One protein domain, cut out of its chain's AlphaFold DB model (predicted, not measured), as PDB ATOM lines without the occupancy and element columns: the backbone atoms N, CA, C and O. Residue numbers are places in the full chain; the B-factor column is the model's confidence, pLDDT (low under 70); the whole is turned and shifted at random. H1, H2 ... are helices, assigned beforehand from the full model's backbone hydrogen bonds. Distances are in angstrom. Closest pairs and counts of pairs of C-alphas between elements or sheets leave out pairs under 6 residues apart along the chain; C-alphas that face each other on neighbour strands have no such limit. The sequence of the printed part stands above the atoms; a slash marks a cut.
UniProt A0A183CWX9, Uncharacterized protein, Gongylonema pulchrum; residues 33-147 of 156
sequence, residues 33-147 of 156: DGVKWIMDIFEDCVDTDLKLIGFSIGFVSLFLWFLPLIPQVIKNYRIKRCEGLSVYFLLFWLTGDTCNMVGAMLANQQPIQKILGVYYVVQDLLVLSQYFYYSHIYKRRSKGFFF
ATOM      1  N   ASP A  33      19.450   2.436  45.838       81.19
ATOM      2  CA  ASP A  33      20.353   3.002  44.829       81.19
ATOM      3  C   ASP A  33      20.783   1.973  43.773       81.19
ATOM      4  O   ASP A  33      21.548   2.276  42.860       81.19
ATOM      5  N   GLY A  34      20.294   0.736  43.892       78.94
ATOM      6  CA  GLY A  34      20.629  -0.338  42.974       78.94
ATOM      7  C   GLY A  34      19.738  -0.403  41.742       78.94
ATOM      8  O   GLY A  34      18.653   0.178  41.645       78.94
ATOM      9  N   VAL A  35      20.203  -1.177  40.769       83.31
ATOM     10  CA  VAL A  35      19.492  -1.384  39.511       83.31
ATOM     11  C   VAL A  35      18.257  -2.269  39.741       83.31
ATOM     12  O   VAL A  35      18.360  -3.490  39.844       83.31
ATOM     13  N   LYS A  36      17.069  -1.652  39.781       83.75
ATOM     14  CA  LYS A  36      15.797  -2.312  40.149       83.75
ATOM     15  C   LYS A  36      15.478  -3.582  39.354       83.75
ATOM     16  O   LYS A  36      15.077  -4.578  39.939       83.75
ATOM     17  N   TRP A  37      15.715  -3.588  38.040       85.19
ATOM     18  CA  TRP A  37      15.402  -4.761  37.211       85.19
ATOM     19  C   TRP A  37      16.268  -5.985  37.545       85.19
ATOM     20  O   TRP A  37      15.821  -7.115  37.357       85.19
ATOM     21  N   ILE A  38      17.496  -5.783  38.043       84.06
ATOM     22  CA  ILE A  38      18.373  -6.886  38.461       84.06
ATOM     23  C   ILE A  38      17.824  -7.509  39.744       84.06
ATOM     24  O   ILE A  38      17.781  -8.730  39.855       84.06
ATOM     25  N   MET A  39      17.333  -6.684  40.667       80.38
ATOM     26  CA  MET A  39      16.700  -7.150  41.897       80.38
ATOM     27  C   MET A  39      15.441  -7.977  41.606       80.38
ATOM     28  O   MET A  39      15.285  -9.053  42.174       80.38
ATOM     29  N   ASP A  40      14.592  -7.530  40.679       83.00
ATOM     30  CA  ASP A  40      13.344  -8.233  40.349       83.00
ATOM     31  C   ASP A  40      13.571  -9.595  39.663       83.00
ATOM     32  O   ASP A  40      12.742 -10.495  39.779       83.00
ATOM     33  N   ILE A  41      14.676  -9.756  38.925       84.56
ATOM     34  CA  ILE A  41      14.939 -10.956  38.109       84.56
ATOM     35  C   ILE A  41      15.930 -11.912  38.782       84.56
ATOM     36  O   ILE A  41      15.750 -13.130  38.738       84.56
ATOM     37  N   PHE A  42      17.003 -11.375  39.356       85.88
ATOM     38  CA  PHE A  42      18.109 -12.148  39.922       85.88
ATOM     39  C   PHE A  42      18.047 -12.237  41.450       85.88
ATOM     40  O   PHE A  42      18.820 -13.000  42.023       85.88
ATOM     41  N   GLU A  43      17.130 -11.501  42.095       83.69
ATOM     42  CA  GLU A  43      17.030 -11.376  43.559       83.69
ATOM     43  C   GLU A  43      18.344 -10.887  44.205       83.69
ATOM     44  O   GLU A  43      18.629 -11.160  45.371       83.69
ATOM     45  N   ASP A  44      19.140 -10.128  43.443       82.25
ATOM     46  CA  ASP A  44      20.444  -9.605  43.851       82.25
ATOM     47  C   ASP A  44      20.479  -8.072  43.835       82.25
ATOM     48  O   ASP A  44      19.966  -7.420  42.925       82.25
ATOM     49  N   CYS A  45      21.146  -7.486  44.835       85.50
ATOM     50  CA  CYS A  45      21.356  -6.040  44.931       85.50
ATOM     51  C   CYS A  45      22.705  -5.635  44.317       85.50
ATOM     52  O   CYS A  45      23.776  -5.946  44.852       85.50
ATOM     53  N   VAL A  46      22.637  -4.916  43.190       87.38
ATOM     54  CA  VAL A  46      23.782  -4.355  42.459       87.38
ATOM     55  C   VAL A  46      23.689  -2.830  42.493       87.38
ATOM     56  O   VAL A  46      22.897  -2.233  41.766       87.38
ATOM     57  N   ASP A  47      24.488  -2.226  43.366       85.94
ATOM     58  CA  ASP A  47      24.504  -0.799  43.729       85.94
ATOM     59  C   ASP A  47      25.835  -0.103  43.388       85.94
ATOM     60  O   ASP A  47      25.856   1.071  43.043       85.94
ATOM     61  N   THR A  48      26.958  -0.822  43.448       88.62
ATOM     62  CA  THR A  48      28.292  -0.291  43.122       88.62
ATOM     63  C   THR A  48      28.691  -0.580  41.673       88.62
ATOM     64  O   THR A  48      28.471  -1.691  41.181       88.62
ATOM     65  N   ASP A  49      29.419   0.343  41.036       89.50
ATOM     66  CA  ASP A  49      29.991   0.167  39.688       89.50
ATOM     67  C   ASP A  49      30.807  -1.126  39.547       89.50
ATOM     68  O   ASP A  49      30.712  -1.837  38.546       89.50
ATOM     69  N   LEU A  50      31.563  -1.499  40.583       90.06
ATOM     70  CA  LEU A  50      32.339  -2.739  40.585       90.06
ATOM     71  C   LEU A  50      31.443  -3.989  40.527       90.06
ATOM     72  O   LEU A  50      31.752  -4.934  39.798       90.06
ATOM     73  N   LYS A  51      30.320  -3.996  41.259       88.75
ATOM     74  CA  LYS A  51      29.344  -5.097  41.215       88.75
ATOM     75  C   LYS A  51      28.667  -5.160  39.848       88.75
ATOM     76  O   LYS A  51      28.455  -6.255  39.335       88.75
ATOM     77  N   LEU A  52      28.385  -4.008  39.237       90.25
ATOM     78  CA  LEU A  52      27.780  -3.929  37.907       90.25
ATOM     79  C   LEU A  52      28.713  -4.467  36.813       90.25
ATOM     80  O   LEU A  52      28.274  -5.223  35.943       90.25
ATOM     81  N   ILE A  53      30.003  -4.128  36.873       94.38
ATOM     82  CA  ILE A  53      31.016  -4.661  35.954       94.38
ATOM     83  C   ILE A  53      31.159  -6.173  36.151       94.38
ATOM     84  O   ILE A  53      31.133  -6.923  35.174       94.38
ATOM     85  N   GLY A  54      31.253  -6.633  37.404       94.75
ATOM     86  CA  GLY A  54      31.334  -8.058  37.731       94.75
ATOM     87  C   GLY A  54      30.131  -8.846  37.208       94.75
ATOM     88  O   GLY A  54      30.302  -9.868  36.543       94.75
ATOM     89  N   PHE A  55      28.922  -8.324  37.427       91.94
ATOM     90  CA  PHE A  55      27.683  -8.888  36.898       91.94
ATOM     91  C   PHE A  55      27.696  -8.946  35.364       91.94
ATOM     92  O   PHE A  55      27.435  -9.998  34.785       91.94
ATOM     93  N   SER A  56      28.068  -7.850  34.700       93.44
ATOM     94  CA  SER A  56      28.089  -7.765  33.233       93.44
ATOM     95  C   SER A  56      29.072  -8.756  32.609       93.44
ATOM     96  O   SER A  56      28.721  -9.469  31.670       93.44
ATOM     97  N   ILE A  57      30.290  -8.852  33.147       96.31
ATOM     98  CA  ILE A  57      31.299  -9.809  32.674       96.31
ATOM     99  C   ILE A  57      30.823 -11.247  32.913       96.31
ATOM    100  O   ILE A  57      30.933 -12.085  32.015       96.31
ATOM    101  N   GLY A  58      30.258 -11.534  34.091       94.50
ATOM    102  CA  GLY A  58      29.688 -12.844  34.408       94.50
ATOM    103  C   GLY A  58      28.563 -13.238  33.449       94.50
ATOM    104  O   GLY A  58      28.536 -14.363  32.953       94.50
ATOM    105  N   PHE A  59      27.685 -12.296  33.112       92.94
ATOM    106  CA  PHE A  59      26.572 -12.514  32.194       92.94
ATOM    107  C   PHE A  59      27.036 -12.746  30.748       92.94
ATOM    108  O   PHE A  59      26.550 -13.656  30.076       92.94
ATOM    109  N   VAL A  60      28.034 -11.994  30.274       95.50
ATOM    110  CA  VAL A  60      28.652 -12.232  28.957       95.50
ATOM    111  C   VAL A  60      29.328 -13.603  28.911       95.50
ATOM    112  O   VAL A  60      29.153 -14.342  27.942       95.50
ATOM    113  N   SER A  61      30.061 -13.971  29.965       95.75
ATOM    114  CA  SER A  61      30.682 -15.294  30.088       95.75
ATOM    115  C   SER A  61      29.639 -16.413  30.013       95.75
ATOM    116  O   SER A  61      29.805 -17.367  29.252       95.75
ATOM    117  N   LEU A  62      28.518 -16.256  30.723       92.69
ATOM    118  CA  LEU A  62      27.402 -17.197  30.700       92.69
ATOM    119  C   LEU A  62      26.829 -17.376  29.284       92.69
ATOM    120  O   LEU A  62      26.605 -18.504  28.850       92.69
ATOM    121  N   PHE A  63      26.655 -16.292  28.522       90.50
ATOM    122  CA  PHE A  63      26.208 -16.391  27.129       90.50
ATOM    123  C   PHE A  63      27.196 -17.120  26.229       90.50
ATOM    124  O   PHE A  63      26.797 -17.986  25.447       90.50
ATOM    125  N   LEU A  64      28.480 -16.777  26.331       92.81
ATOM    126  CA  LEU A  64      29.527 -17.431  25.550       92.81
ATOM    127  C   LEU A  64      29.588 -18.928  25.849       92.81
ATOM    128  O   LEU A  64      29.830 -19.723  24.946       92.81
ATOM    129  N   TRP A  65      29.311 -19.310  27.092       90.50
ATOM    130  CA  TRP A  65      29.278 -20.698  27.525       90.50
ATOM    131  C   TRP A  65      28.142 -21.513  26.867       90.50
ATOM    132  O   TRP A  65      28.313 -22.712  26.655       90.50
ATOM    133  N   PHE A  66      27.031 -20.894  26.436       87.19
ATOM    134  CA  PHE A  66      25.958 -21.596  25.700       87.19
ATOM    135  C   PHE A  66      26.238 -21.795  24.207       87.19
ATOM    136  O   PHE A  66      25.728 -22.743  23.601       87.19
ATOM    137  N   LEU A  67      27.031 -20.915  23.587       88.62
ATOM    138  CA  LEU A  67      27.258 -20.929  22.137       88.62
ATOM    139  C   LEU A  67      27.776 -22.268  21.577       88.62
ATOM    140  O   LEU A  67      27.313 -22.641  20.497       88.62
ATOM    141  N   PRO A  68      28.667 -23.026  22.251       86.62
ATOM    142  CA  PRO A  68      29.178 -24.303  21.750       86.62
ATOM    143  C   PRO A  68      28.114 -25.385  21.527       86.62
ATOM    144  O   PRO A  68      28.348 -26.316  20.752       86.62
ATOM    145  N   LEU A  69      26.932 -25.270  22.140       82.44
ATOM    146  CA  LEU A  69      25.862 -26.249  21.948       82.44
ATOM    147  C   LEU A  69      25.317 -26.236  20.512       82.44
ATOM    148  O   LEU A  69      25.064 -27.286  19.916       82.44
ATOM    149  N   ILE A  70      25.162 -25.048  19.930       86.00
ATOM    150  CA  ILE A  70      24.575 -24.852  18.601       86.00
ATOM    151  C   ILE A  70      25.373 -25.577  17.500       86.00
ATOM    152  O   ILE A  70      24.780 -26.381  16.769       86.00
ATOM    153  N   PRO A  71      26.702 -25.378  17.354       85.12
ATOM    154  CA  PRO A  71      27.469 -26.079  16.332       85.12
ATOM    155  C   PRO A  71      27.477 -27.596  16.556       85.12
ATOM    156  O   PRO A  71      27.467 -28.341  15.574       85.12
ATOM    157  N   GLN A  72      27.427 -28.068  17.807       84.62
ATOM    158  CA  GLN A  72      27.373 -29.498  18.120       84.62
ATOM    159  C   GLN A  72      26.068 -30.140  17.625       84.62
ATOM    160  O   GLN A  72      26.094 -31.163  16.934       84.62
ATOM    161  N   VAL A  73      24.926 -29.505  17.904       85.12
ATOM    162  CA  VAL A  73      23.599 -29.960  17.457       85.12
ATOM    163  C   VAL A  73      23.504 -29.963  15.929       85.12
ATOM    164  O   VAL A  73      23.024 -30.937  15.341       85.12
ATOM    165  N   ILE A  74      24.005 -28.913  15.269       86.38
ATOM    166  CA  ILE A  74      24.010 -28.810  13.801       86.38
ATOM    167  C   ILE A  74      24.906 -29.886  13.187       86.38
ATOM    168  O   ILE A  74      24.510 -30.545  12.221       86.38
ATOM    169  N   LYS A  75      26.107 -30.094  13.736       85.50
ATOM    170  CA  LYS A  75      27.042 -31.107  13.238       85.50
ATOM    171  C   LYS A  75      26.421 -32.496  13.321       85.50
ATOM    172  O   LYS A  75      26.353 -33.162  12.288       85.50
ATOM    173  N   ASN A  76      25.886 -32.881  14.482       83.06
ATOM    174  CA  ASN A  76      25.182 -34.153  14.677       83.06
ATOM    175  C   ASN A  76      24.022 -34.321  13.686       83.06
ATOM    176  O   ASN A  76      23.845 -35.390  13.095       83.06
ATOM    177  N   TYR A  77      23.260 -33.250  13.443       82.38
ATOM    178  CA  TYR A  77      22.171 -33.273  12.472       82.38
ATOM    179  C   TYR A  77      22.653 -33.504  11.032       82.38
ATOM    180  O   TYR A  77      21.983 -34.219  10.282       82.38
ATOM    181  N   ARG A  78      23.798 -32.934  10.637       82.69
ATOM    182  CA  ARG A  78      24.372 -33.085   9.289       82.69
ATOM    183  C   ARG A  78      25.002 -34.457   9.064       82.69
ATOM    184  O   ARG A  78      24.760 -35.055   8.022       82.69
ATOM    185  N   ILE A  79      25.784 -34.955  10.021       82.12
ATOM    186  CA  ILE A  79      26.516 -36.227   9.871       82.12
ATOM    187  C   ILE A  79      25.646 -37.458  10.164       82.12
ATOM    188  O   ILE A  79      26.062 -38.580   9.883       82.12
ATOM    189  N   LYS A  80      24.436 -37.261  10.717       80.12
ATOM    190  CA  LYS A  80      23.462 -38.321  11.050       80.12
ATOM    191  C   LYS A  80      24.040 -39.410  11.962       80.12
ATOM    192  O   LYS A  80      23.608 -40.563  11.929       80.12
ATOM    193  N   ARG A  81      25.041 -39.045  12.759       72.12
ATOM    194  CA  ARG A  81      25.746 -39.883  13.728       72.12
ATOM    195  C   ARG A  81      26.218 -38.995  14.875       72.12
ATOM    196  O   ARG A  81      26.501 -37.822  14.674       72.12
ATOM    197  N   CYS A  82      26.332 -39.567  16.061       75.19
ATOM    198  CA  CYS A  82      26.959 -38.914  17.204       75.19
ATOM    199  C   CYS A  82      28.310 -39.596  17.433       75.19
ATOM    200  O   CYS A  82      28.433 -40.469  18.287       75.19
ATOM    201  N   GLU A  83      29.294 -39.285  16.588       66.25
ATOM    202  CA  GLU A  83      30.664 -39.785  16.748       66.25
ATOM    203  C   GLU A  83      31.428 -38.844  17.695       66.25
ATOM    204  O   GLU A  83      31.405 -37.628  17.512       66.25
ATOM    205  N   GLY A  84      32.070 -39.401  18.729       72.00
ATOM    206  CA  GLY A  84      32.914 -38.648  19.667       72.00
ATOM    207  C   GLY A  84      32.339 -38.387  21.066       72.00
ATOM    208  O   GLY A  84      33.036 -37.778  21.870       72.00
ATOM    209  N   LEU A  85      31.129 -38.860  21.395       76.25
ATOM    210  CA  LEU A  85      30.537 -38.727  22.738       76.25
ATOM    211  C   LEU A  85      30.091 -40.092  23.291       76.25
ATOM    212  O   LEU A  85      29.394 -40.846  22.612       76.25
ATOM    213  N   SER A  86      30.484 -40.408  24.529       87.69
ATOM    214  CA  SER A  86      30.079 -41.646  25.213       87.69
ATOM    215  C   SER A  86      28.648 -41.534  25.745       87.69
ATOM    216  O   SER A  86      28.322 -40.600  26.473       87.69
ATOM    217  N   VAL A  87      27.794 -42.514  25.434       85.75
ATOM    218  CA  VAL A  87      26.401 -42.536  25.918       85.75
ATOM    219  C   VAL A  87      26.316 -42.654  27.441       85.75
ATOM    220  O   VAL A  87      25.468 -42.020  28.057       85.75
ATOM    221  N   TYR A  88      27.225 -43.406  28.066       89.38
ATOM    222  CA  TYR A  88      27.265 -43.527  29.525       89.38
ATOM    223  C   TYR A  88      27.653 -42.207  30.188       89.38
ATOM    224  O   TYR A  88      27.099 -41.860  31.226       89.38
ATOM    225  N   PHE A  89      28.550 -41.449  29.552       90.94
ATOM    226  CA  PHE A  89      28.895 -40.106  30.004       90.94
ATOM    227  C   PHE A  89      27.680 -39.173  29.930       90.94
ATOM    228  O   PHE A  89      27.401 -38.483  30.899       90.94
ATOM    229  N   LEU A  90      26.906 -39.223  28.840       90.12
ATOM    230  CA  LEU A  90      25.674 -38.436  28.704       90.12
ATOM    231  C   LEU A  90      24.612 -38.786  29.753       90.12
ATOM    232  O   LEU A  90      23.969 -37.895  30.291       90.12
ATOM    233  N   LEU A  91      24.421 -40.072  30.061       92.62
ATOM    234  CA  LEU A  91      23.460 -40.495  31.087       92.62
ATOM    235  C   LEU A  91      23.887 -40.054  32.491       92.62
ATOM    236  O   LEU A  91      23.052 -39.630  33.293       92.62
ATOM    237  N   PHE A  92      25.184 -40.146  32.785       95.31
ATOM    238  CA  PHE A  92      25.733 -39.656  34.043       95.31
ATOM    239  C   PHE A  92      25.597 -38.136  34.152       95.31
ATOM    240  O   PHE A  92      25.188 -37.640  35.198       95.31
ATOM    241  N   TRP A  93      25.873 -37.412  33.065       93.38
ATOM    242  CA  TRP A  93      25.732 -35.962  33.007       93.38
ATOM    243  C   TRP A  93      24.279 -35.534  33.234       93.38
ATOM    244  O   TRP A  93      24.025 -34.793  34.179       93.38
ATOM    245  N   LEU A  94      23.322 -36.148  32.531       95.50
ATOM    246  CA  LEU A  94      21.891 -35.906  32.746       95.50
ATOM    247  C   LEU A  94      21.482 -36.125  34.207       95.50
ATOM    248  O   LEU A  94      20.696 -35.360  34.767       95.50
ATOM    249  N   THR A  95      22.009 -37.177  34.836       96.62
ATOM    250  CA  THR A  95      21.740 -37.463  36.251       96.62
ATOM    251  C   THR A  95      22.321 -36.368  37.143       96.62
ATOM    252  O   THR A  95      21.622 -35.861  38.019       96.62
ATOM    253  N   GLY A  96      23.571 -35.969  36.898       96.88
ATOM    254  CA  GLY A  96      24.241 -34.886  37.614       96.88
ATOM    255  C   GLY A  96      23.496 -33.557  37.493       96.88
ATOM    256  O   GLY A  96      23.221 -32.926  38.510       96.88
ATOM    257  N   ASP A  97      23.087 -33.182  36.284       96.00
ATOM    258  CA  ASP A  97      22.378 -31.930  36.015       96.00
ATOM    259  C   ASP A  97      20.970 -31.939  36.617       96.00
ATOM    260  O   ASP A  97      20.527 -30.940  37.187       96.00
ATOM    261  N   THR A  98      20.301 -33.096  36.617       96.12
ATOM    262  CA  THR A  98      19.019 -33.271  37.313       96.12
ATOM    263  C   THR A  98      19.184 -33.122  38.826       96.12
ATOM    264  O   THR A  98      18.422 -32.393  39.460       96.12
ATOM    265  N   CYS A  99      20.190 -33.769  39.423       96.31
ATOM    266  CA  CYS A  99      20.487 -33.622  40.848       96.31
ATOM    267  C   CYS A  99      20.863 -32.177  41.205       96.31
ATOM    268  O   CYS A  99      20.404 -31.674  42.230       96.31
ATOM    269  N   ASN A 100      21.640 -31.500  40.357       94.75
ATOM    270  CA  ASN A 100      22.019 -30.101  40.534       94.75
ATOM    271  C   ASN A 100      20.786 -29.183  40.511       94.75
ATOM    272  O   ASN A 100      20.602 -28.363  41.410       94.75
ATOM    273  N   MET A 101      19.885 -29.377  39.543       94.38
ATOM    274  CA  MET A 101      18.621 -28.642  39.455       94.38
ATOM    275  C   MET A 101      17.741 -28.869  40.691       94.38
ATOM    276  O   MET A 101      17.235 -27.911  41.276       94.38
ATOM    277  N   VAL A 102      17.575 -30.123  41.123       95.56
ATOM    278  CA  VAL A 102      16.789 -30.457  42.321       95.56
ATOM    279  C   VAL A 102      17.417 -29.839  43.571       95.56
ATOM    280  O   VAL A 102      16.702 -29.271  44.394       95.56
ATOM    281  N   GLY A 103      18.744 -29.877  43.694       94.38
ATOM    282  CA  GLY A 103      19.476 -29.216  44.773       94.38
ATOM    283  C   GLY A 103      19.224 -27.708  44.811       94.38
ATOM    284  O   GLY A 103      18.906 -27.170  45.870       94.38
ATOM    285  N   ALA A 104      19.273 -27.037  43.656       93.31
ATOM    286  CA  ALA A 104      18.992 -25.605  43.542       93.31
ATOM    287  C   ALA A 104      17.544 -25.250  43.933       93.31
ATOM    288  O   ALA A 104      17.295 -24.209  44.549       93.31
ATOM    289  N   MET A 105      16.584 -26.124  43.613       91.44
ATOM    290  CA  MET A 105      15.187 -25.966  44.029       91.44
ATOM    291  C   MET A 105      15.022 -26.147  45.541       91.44
ATOM    292  O   MET A 105      14.416 -25.297  46.187       91.44
ATOM    293  N   LEU A 106      15.598 -27.210  46.112       93.44
ATOM    294  CA  LEU A 106      15.516 -27.510  47.547       93.44
ATOM    295  C   LEU A 106      16.187 -26.435  48.408       93.44
ATOM    296  O   LEU A 106      15.671 -26.075  49.462       93.44
ATOM    297  N   ALA A 107      17.321 -25.904  47.953       92.94
ATOM    298  CA  ALA A 107      18.067 -24.863  48.650       92.94
ATOM    299  C   ALA A 107      17.520 -23.444  48.408       92.94
ATOM    300  O   ALA A 107      18.120 -22.486  48.888       92.94
ATOM    301  N   ASN A 108      16.414 -23.293  47.664       87.50
ATOM    302  CA  ASN A 108      15.857 -21.998  47.260       87.50
ATOM    303  C   ASN A 108      16.925 -21.029  46.726       87.50
ATOM    304  O   ASN A 108      16.952 -19.857  47.087       87.50
ATOM    305  N   GLN A 109      17.795 -21.524  45.846       89.44
ATOM    306  CA  GLN A 109      18.834 -20.708  45.223       89.44
ATOM    307  C   GLN A 109      18.257 -19.600  44.329       89.44
ATOM    308  O   GLN A 109      17.064 -19.602  44.003       89.44
ATOM    309  N   GLN A 110      19.127 -18.676  43.915       88.06
ATOM    310  CA  GLN A 110      18.772 -17.559  43.041       88.06
ATOM    311  C   GLN A 110      17.989 -18.041  41.806       88.06
ATOM    312  O   GLN A 110      18.335 -19.086  41.232       88.06
ATOM    313  N   PRO A 111      16.970 -17.291  41.347       88.12
ATOM    314  CA  PRO A 111      16.116 -17.691  40.226       88.12
ATOM    315  C   PRO A 111      16.904 -18.072  38.970       88.12
ATOM    316  O   PRO A 111      16.575 -19.057  38.307       88.12
ATOM    317  N   ILE A 112      17.996 -17.354  38.686       89.50
ATOM    318  CA  ILE A 112      18.857 -17.646  37.539       89.50
ATOM    319  C   ILE A 112      19.456 -19.055  37.611       89.50
ATOM    320  O   ILE A 112      19.420 -19.774  36.618       89.50
ATOM    321  N   GLN A 113      19.930 -19.508  38.776       91.00
ATOM    322  CA  GLN A 113      20.531 -20.839  38.933       91.00
ATOM    323  C   GLN A 113      19.501 -21.947  38.688       91.00
ATOM    324  O   GLN A 113      19.809 -22.950  38.041       91.00
ATOM    325  N   LYS A 114      18.253 -21.734  39.119       92.06
ATOM    326  CA  LYS A 114      17.139 -22.655  38.850       92.06
ATOM    327  C   LYS A 114      16.829 -22.732  37.350       92.06
ATOM    328  O   LYS A 114      16.706 -23.832  36.816       92.06
ATOM    329  N   ILE A 115      16.749 -21.586  36.665       92.12
ATOM    330  CA  ILE A 115      16.500 -21.516  35.212       92.12
ATOM    331  C   ILE A 115      17.624 -22.212  34.431       92.12
ATOM    332  O   ILE A 115      17.349 -22.988  33.516       92.12
ATOM    333  N   LEU A 116      18.883 -21.983  34.817       93.31
ATOM    334  CA  LEU A 116      20.040 -22.637  34.207       93.31
ATOM    335  C   LEU A 116      20.018 -24.155  34.391       93.31
ATOM    336  O   LEU A 116      20.254 -24.883  33.429       93.31
ATOM    337  N   GLY A 117      19.664 -24.637  35.586       94.50
ATOM    338  CA  GLY A 117      19.511 -26.070  35.844       94.50
ATOM    339  C   GLY A 117      18.478 -26.725  34.923       94.50
ATOM    340  O   GLY A 117      18.754 -27.761  34.324       94.50
ATOM    341  N   VAL A 118      17.317 -26.085  34.735       94.19
ATOM    342  CA  VAL A 118      16.290 -26.566  33.790       94.19
ATOM    343  C   VAL A 118      16.827 -26.583  32.357       94.19
ATOM    344  O   VAL A 118      16.623 -27.557  31.631       94.19
ATOM    345  N   TYR A 119      17.531 -25.525  31.949       93.44
ATOM    346  CA  TYR A 119      18.128 -25.434  30.620       93.44
ATOM    347  C   TYR A 119      19.124 -26.580  30.352       93.44
ATOM    348  O   TYR A 119      19.067 -27.181  29.277       93.44
ATOM    349  N   TYR A 120      19.974 -26.944  31.319       93.75
ATOM    350  CA  TYR A 120      20.931 -28.051  31.175       93.75
ATOM    351  C   TYR A 120      20.267 -29.409  31.014       93.75
ATOM    352  O   TYR A 120      20.583 -30.137  30.074       93.75
ATOM    353  N   VAL A 121      19.259 -29.705  31.834       95.44
ATOM    354  CA  VAL A 121      18.500 -30.953  31.700       95.44
ATOM    355  C   VAL A 121      17.850 -31.052  30.315       95.44
ATOM    356  O   VAL A 121      17.912 -32.097  29.666       95.44
ATOM    357  N   VAL A 122      17.258 -29.963  29.812       93.25
ATOM    358  CA  VAL A 122      16.673 -29.936  28.459       93.25
ATOM    359  C   VAL A 122      17.742 -30.154  27.388       93.25
ATOM    360  O   VAL A 122      17.534 -30.943  26.464       93.25
ATOM    361  N   GLN A 123      18.889 -29.487  27.505       92.00
ATOM    362  CA  GLN A 123      20.019 -29.638  26.593       92.00
ATOM    363  C   GLN A 123      20.499 -31.098  26.517       92.00
ATOM    364  O   GLN A 123      20.675 -31.633  25.416       92.00
ATOM    365  N   ASP A 124      20.652 -31.760  27.661       93.00
ATOM    366  CA  ASP A 124      21.081 -33.154  27.735       93.00
ATOM    367  C   ASP A 124      20.074 -34.096  27.082       93.00
ATOM    368  O   ASP A 124      20.449 -34.972  26.297       93.00
ATOM    369  N   LEU A 125      18.777 -33.879  27.325       93.62
ATOM    370  CA  LEU A 125      17.712 -34.649  26.684       93.62
ATOM    371  C   LEU A 125      17.706 -34.474  25.162       93.62
ATOM    372  O   LEU A 125      17.486 -35.449  24.439       93.62
ATOM    373  N   LEU A 126      17.978 -33.269  24.650       91.56
ATOM    374  CA  LEU A 126      18.081 -33.026  23.208       91.56
ATOM    375  C   LEU A 126      19.240 -33.817  22.590       91.56
ATOM    376  O   LEU A 126      19.053 -34.492  21.573       91.56
ATOM    377  N   VAL A 127      20.425 -33.779  23.205       89.50
ATOM    378  CA  VAL A 127      21.605 -34.510  22.712       89.50
ATOM    379  C   VAL A 127      21.407 -36.024  22.832       89.50
ATOM    380  O   VAL A 127      21.705 -36.764  21.890       89.50
ATOM    381  N   LEU A 128      20.840 -36.497  23.943       91.06
ATOM    382  CA  LEU A 128      20.532 -37.910  24.158       91.06
ATOM    383  C   LEU A 128      19.472 -38.415  23.167       91.06
ATOM    384  O   LEU A 128      19.609 -39.508  22.613       91.06
ATOM    385  N   SER A 129      18.454 -37.603  22.877       89.62
ATOM    386  CA  SER A 129      17.438 -37.891  21.860       89.62
ATOM    387  C   SER A 129      18.056 -38.008  20.464       89.62
ATOM    388  O   SER A 129      17.795 -38.984  19.756       89.62
ATOM    389  N   GLN A 130      18.952 -37.086  20.083       89.88
ATOM    390  CA  GLN A 130      19.699 -37.190  18.822       89.88
ATOM    391  C   GLN A 130      20.507 -38.489  18.748       89.88
ATOM    392  O   GLN A 130      20.452 -39.192  17.733       89.88
ATOM    393  N   TYR A 131      21.218 -38.836  19.823       88.25
ATOM    394  CA  TYR A 131      21.968 -40.085  19.901       88.25
ATOM    395  C   TYR A 131      21.052 -41.298  19.705       88.25
ATOM    396  O   TYR A 131      21.333 -42.162  18.869       88.25
ATOM    397  N   PHE A 132      19.935 -41.362  20.434       87.75
ATOM    398  CA  PHE A 132      19.009 -42.489  20.359       87.75
ATOM    399  C   PHE A 132      18.390 -42.617  18.961       87.75
ATOM    400  O   PHE A 132      18.370 -43.713  18.393       87.75
ATOM    401  N   TYR A 133      17.973 -41.498  18.364       88.19
ATOM    402  CA  TYR A 133      17.400 -41.455  17.021       88.19
ATOM    403  C   TYR A 133      18.377 -41.981  15.956       88.19
ATOM    404  O   TYR A 133      18.033 -42.872  15.171       88.19
ATOM    405  N   TYR A 134      19.619 -41.489  15.940       85.00
ATOM    406  CA  TYR A 134      20.605 -41.906  14.939       85.00
ATOM    407  C   TYR A 134      21.184 -43.302  15.198       85.00
ATOM    408  O   TYR A 134      21.488 -44.029  14.249       85.00
ATOM    409  N   SER A 135      21.300 -43.717  16.460       81.69
ATOM    410  CA  SER A 135      21.827 -45.038  16.810       81.69
ATOM    411  C   SER A 135      20.804 -46.155  16.572       81.69
ATOM    412  O   SER A 135      21.135 -47.166  15.950       81.69
ATOM    413  N   HIS A 136      19.548 -45.969  16.993       78.31
ATOM    414  CA  HIS A 136      18.542 -47.038  16.984       78.31
ATOM    415  C   HIS A 136      17.569 -46.960  15.805       78.31
ATOM    416  O   HIS A 136      17.276 -47.986  15.191       78.31
ATOM    417  N   ILE A 137      17.069 -45.772  15.452       79.19
ATOM    418  CA  ILE A 137      16.000 -45.633  14.448       79.19
ATOM    419  C   ILE A 137      16.587 -45.580  13.034       79.19
ATOM    420  O   ILE A 137      16.159 -46.328  12.152       79.19
ATOM    421  N   TYR A 138      17.612 -44.751  12.815       75.75
ATOM    422  CA  TYR A 138      18.226 -44.602  11.492       75.75
ATOM    423  C   TYR A 138      18.869 -45.908  10.990       75.75
ATOM    424  O   TYR A 138      18.630 -46.324   9.854       75.75
ATOM    425  N   LYS A 139      19.609 -46.628  11.851       65.31
ATOM    426  CA  LYS A 139      20.203 -47.932  11.492       65.31
ATOM    427  C   LYS A 139      19.151 -49.000  11.170       65.31
ATOM    428  O   LYS A 139      19.351 -49.778  10.237       65.31
ATOM    429  N   ARG A 140      18.022 -49.034  11.892       61.44
ATOM    430  CA  ARG A 140      16.918 -49.972  11.605       61.44
ATOM    431  C   ARG A 140      16.307 -49.729  10.223       61.44
ATOM    432  O   ARG A 140      16.040 -50.691   9.508       61.44
ATOM    433  N   ARG A 141      16.167 -48.467   9.805       58.56
ATOM    434  CA  ARG A 141      15.624 -48.112   8.483       58.56
ATOM    435  C   ARG A 141      16.541 -48.535   7.326       58.56
ATOM    436  O   ARG A 141      16.047 -48.967   6.291       58.56
ATOM    437  N   SER A 142      17.862 -48.488   7.517       55.38
ATOM    438  CA  SER A 142      18.835 -48.975   6.523       55.38
ATOM    439  C   SER A 142      18.821 -50.504   6.374       55.38
ATOM    440  O   SER A 142      18.861 -50.997   5.248       55.38
ATOM    441  N   LYS A 143      18.685 -51.257   7.478       54.56
ATOM    442  CA  LYS A 143      18.557 -52.725   7.417       54.56
ATOM    443  C   LYS A 143      17.241 -53.177   6.778       54.56
ATOM    444  O   LYS A 143      17.260 -54.106   5.981       54.56
ATOM    445  N   GLY A 144      16.126 -52.498   7.067       54.59
ATOM    446  CA  GLY A 144      14.828 -52.800   6.446       54.59
ATOM    447  C   GLY A 144      14.810 -52.566   4.931       54.59
ATOM    448  O   GLY A 144      14.234 -53.359   4.193       54.59
ATOM    449  N   PHE A 145      15.501 -51.528   4.447       59.69
ATOM    450  CA  PHE A 145      15.642 -51.283   3.008       59.69
ATOM    451  C   PHE A 145      16.552 -52.308   2.312       59.69
ATOM    452  O   PHE A 145      16.245 -52.735   1.203       59.69
ATOM    453  N   PHE A 146      17.649 -52.729   2.954       59.25
ATOM    454  CA  PHE A 146      18.537 -53.752   2.391       59.25
ATOM    455  C   PHE A 146      17.863 -55.133   2.343       59.25
ATOM    456  O   PHE A 146      17.906 -55.793   1.311       59.25
ATOM    457  N   PHE A 147      17.155 -55.530   3.406       58.34
ATOM    458  CA  PHE A 147      16.400 -56.789   3.434       58.34
ATOM    459  C   PHE A 147      15.272 -56.807   2.390       58.34
ATOM    460  O   PHE A 147      15.084 -57.798   1.697       58.34
TER     461      PHE A 147
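This is residues 33 to 147 of the 156 residues of an uncharacterized protein of Gongylonema pulchrum (UniProt A0A183CWX9). What shape? Long helix H5 makes the length of a rod, with H4 folded back on it as a hairpin, H3 beside it at residues 127 to 130, H1 at its first residues 111 to 112, and H2, which touches no helix, running on from H3 apart from H5. How large? The printed part, all helix, has 115 residues with five named helices. It is only just loose, close to extended, with a radius of gyration of the C-alphas of 19.6 A, and spans 73 by 29 by 20 A.

Which helices touch? H5, residues 111 to 147, touches H4, residues 87 to 106, at a shallow tilt of 26 degrees. Their closest C-alphas, Gly 117 and Met 101, are 4.5 A apart. Backbones? In H5 30 of 33 O i to N i+4 pairs are within hydrogen-bond range; in other helices every pair is.

What comes first? H1, residues 36 to 42, begins at C-alpha (15.797, -2.312, 40.149). What comes last? H5, 53.7 A long, ends at C-alpha (16.400, -56.789, 3.434).

Any cut? The printed part has no cut. Low confidence? Residues 83 and 139 to 147 have pLDDT under 70.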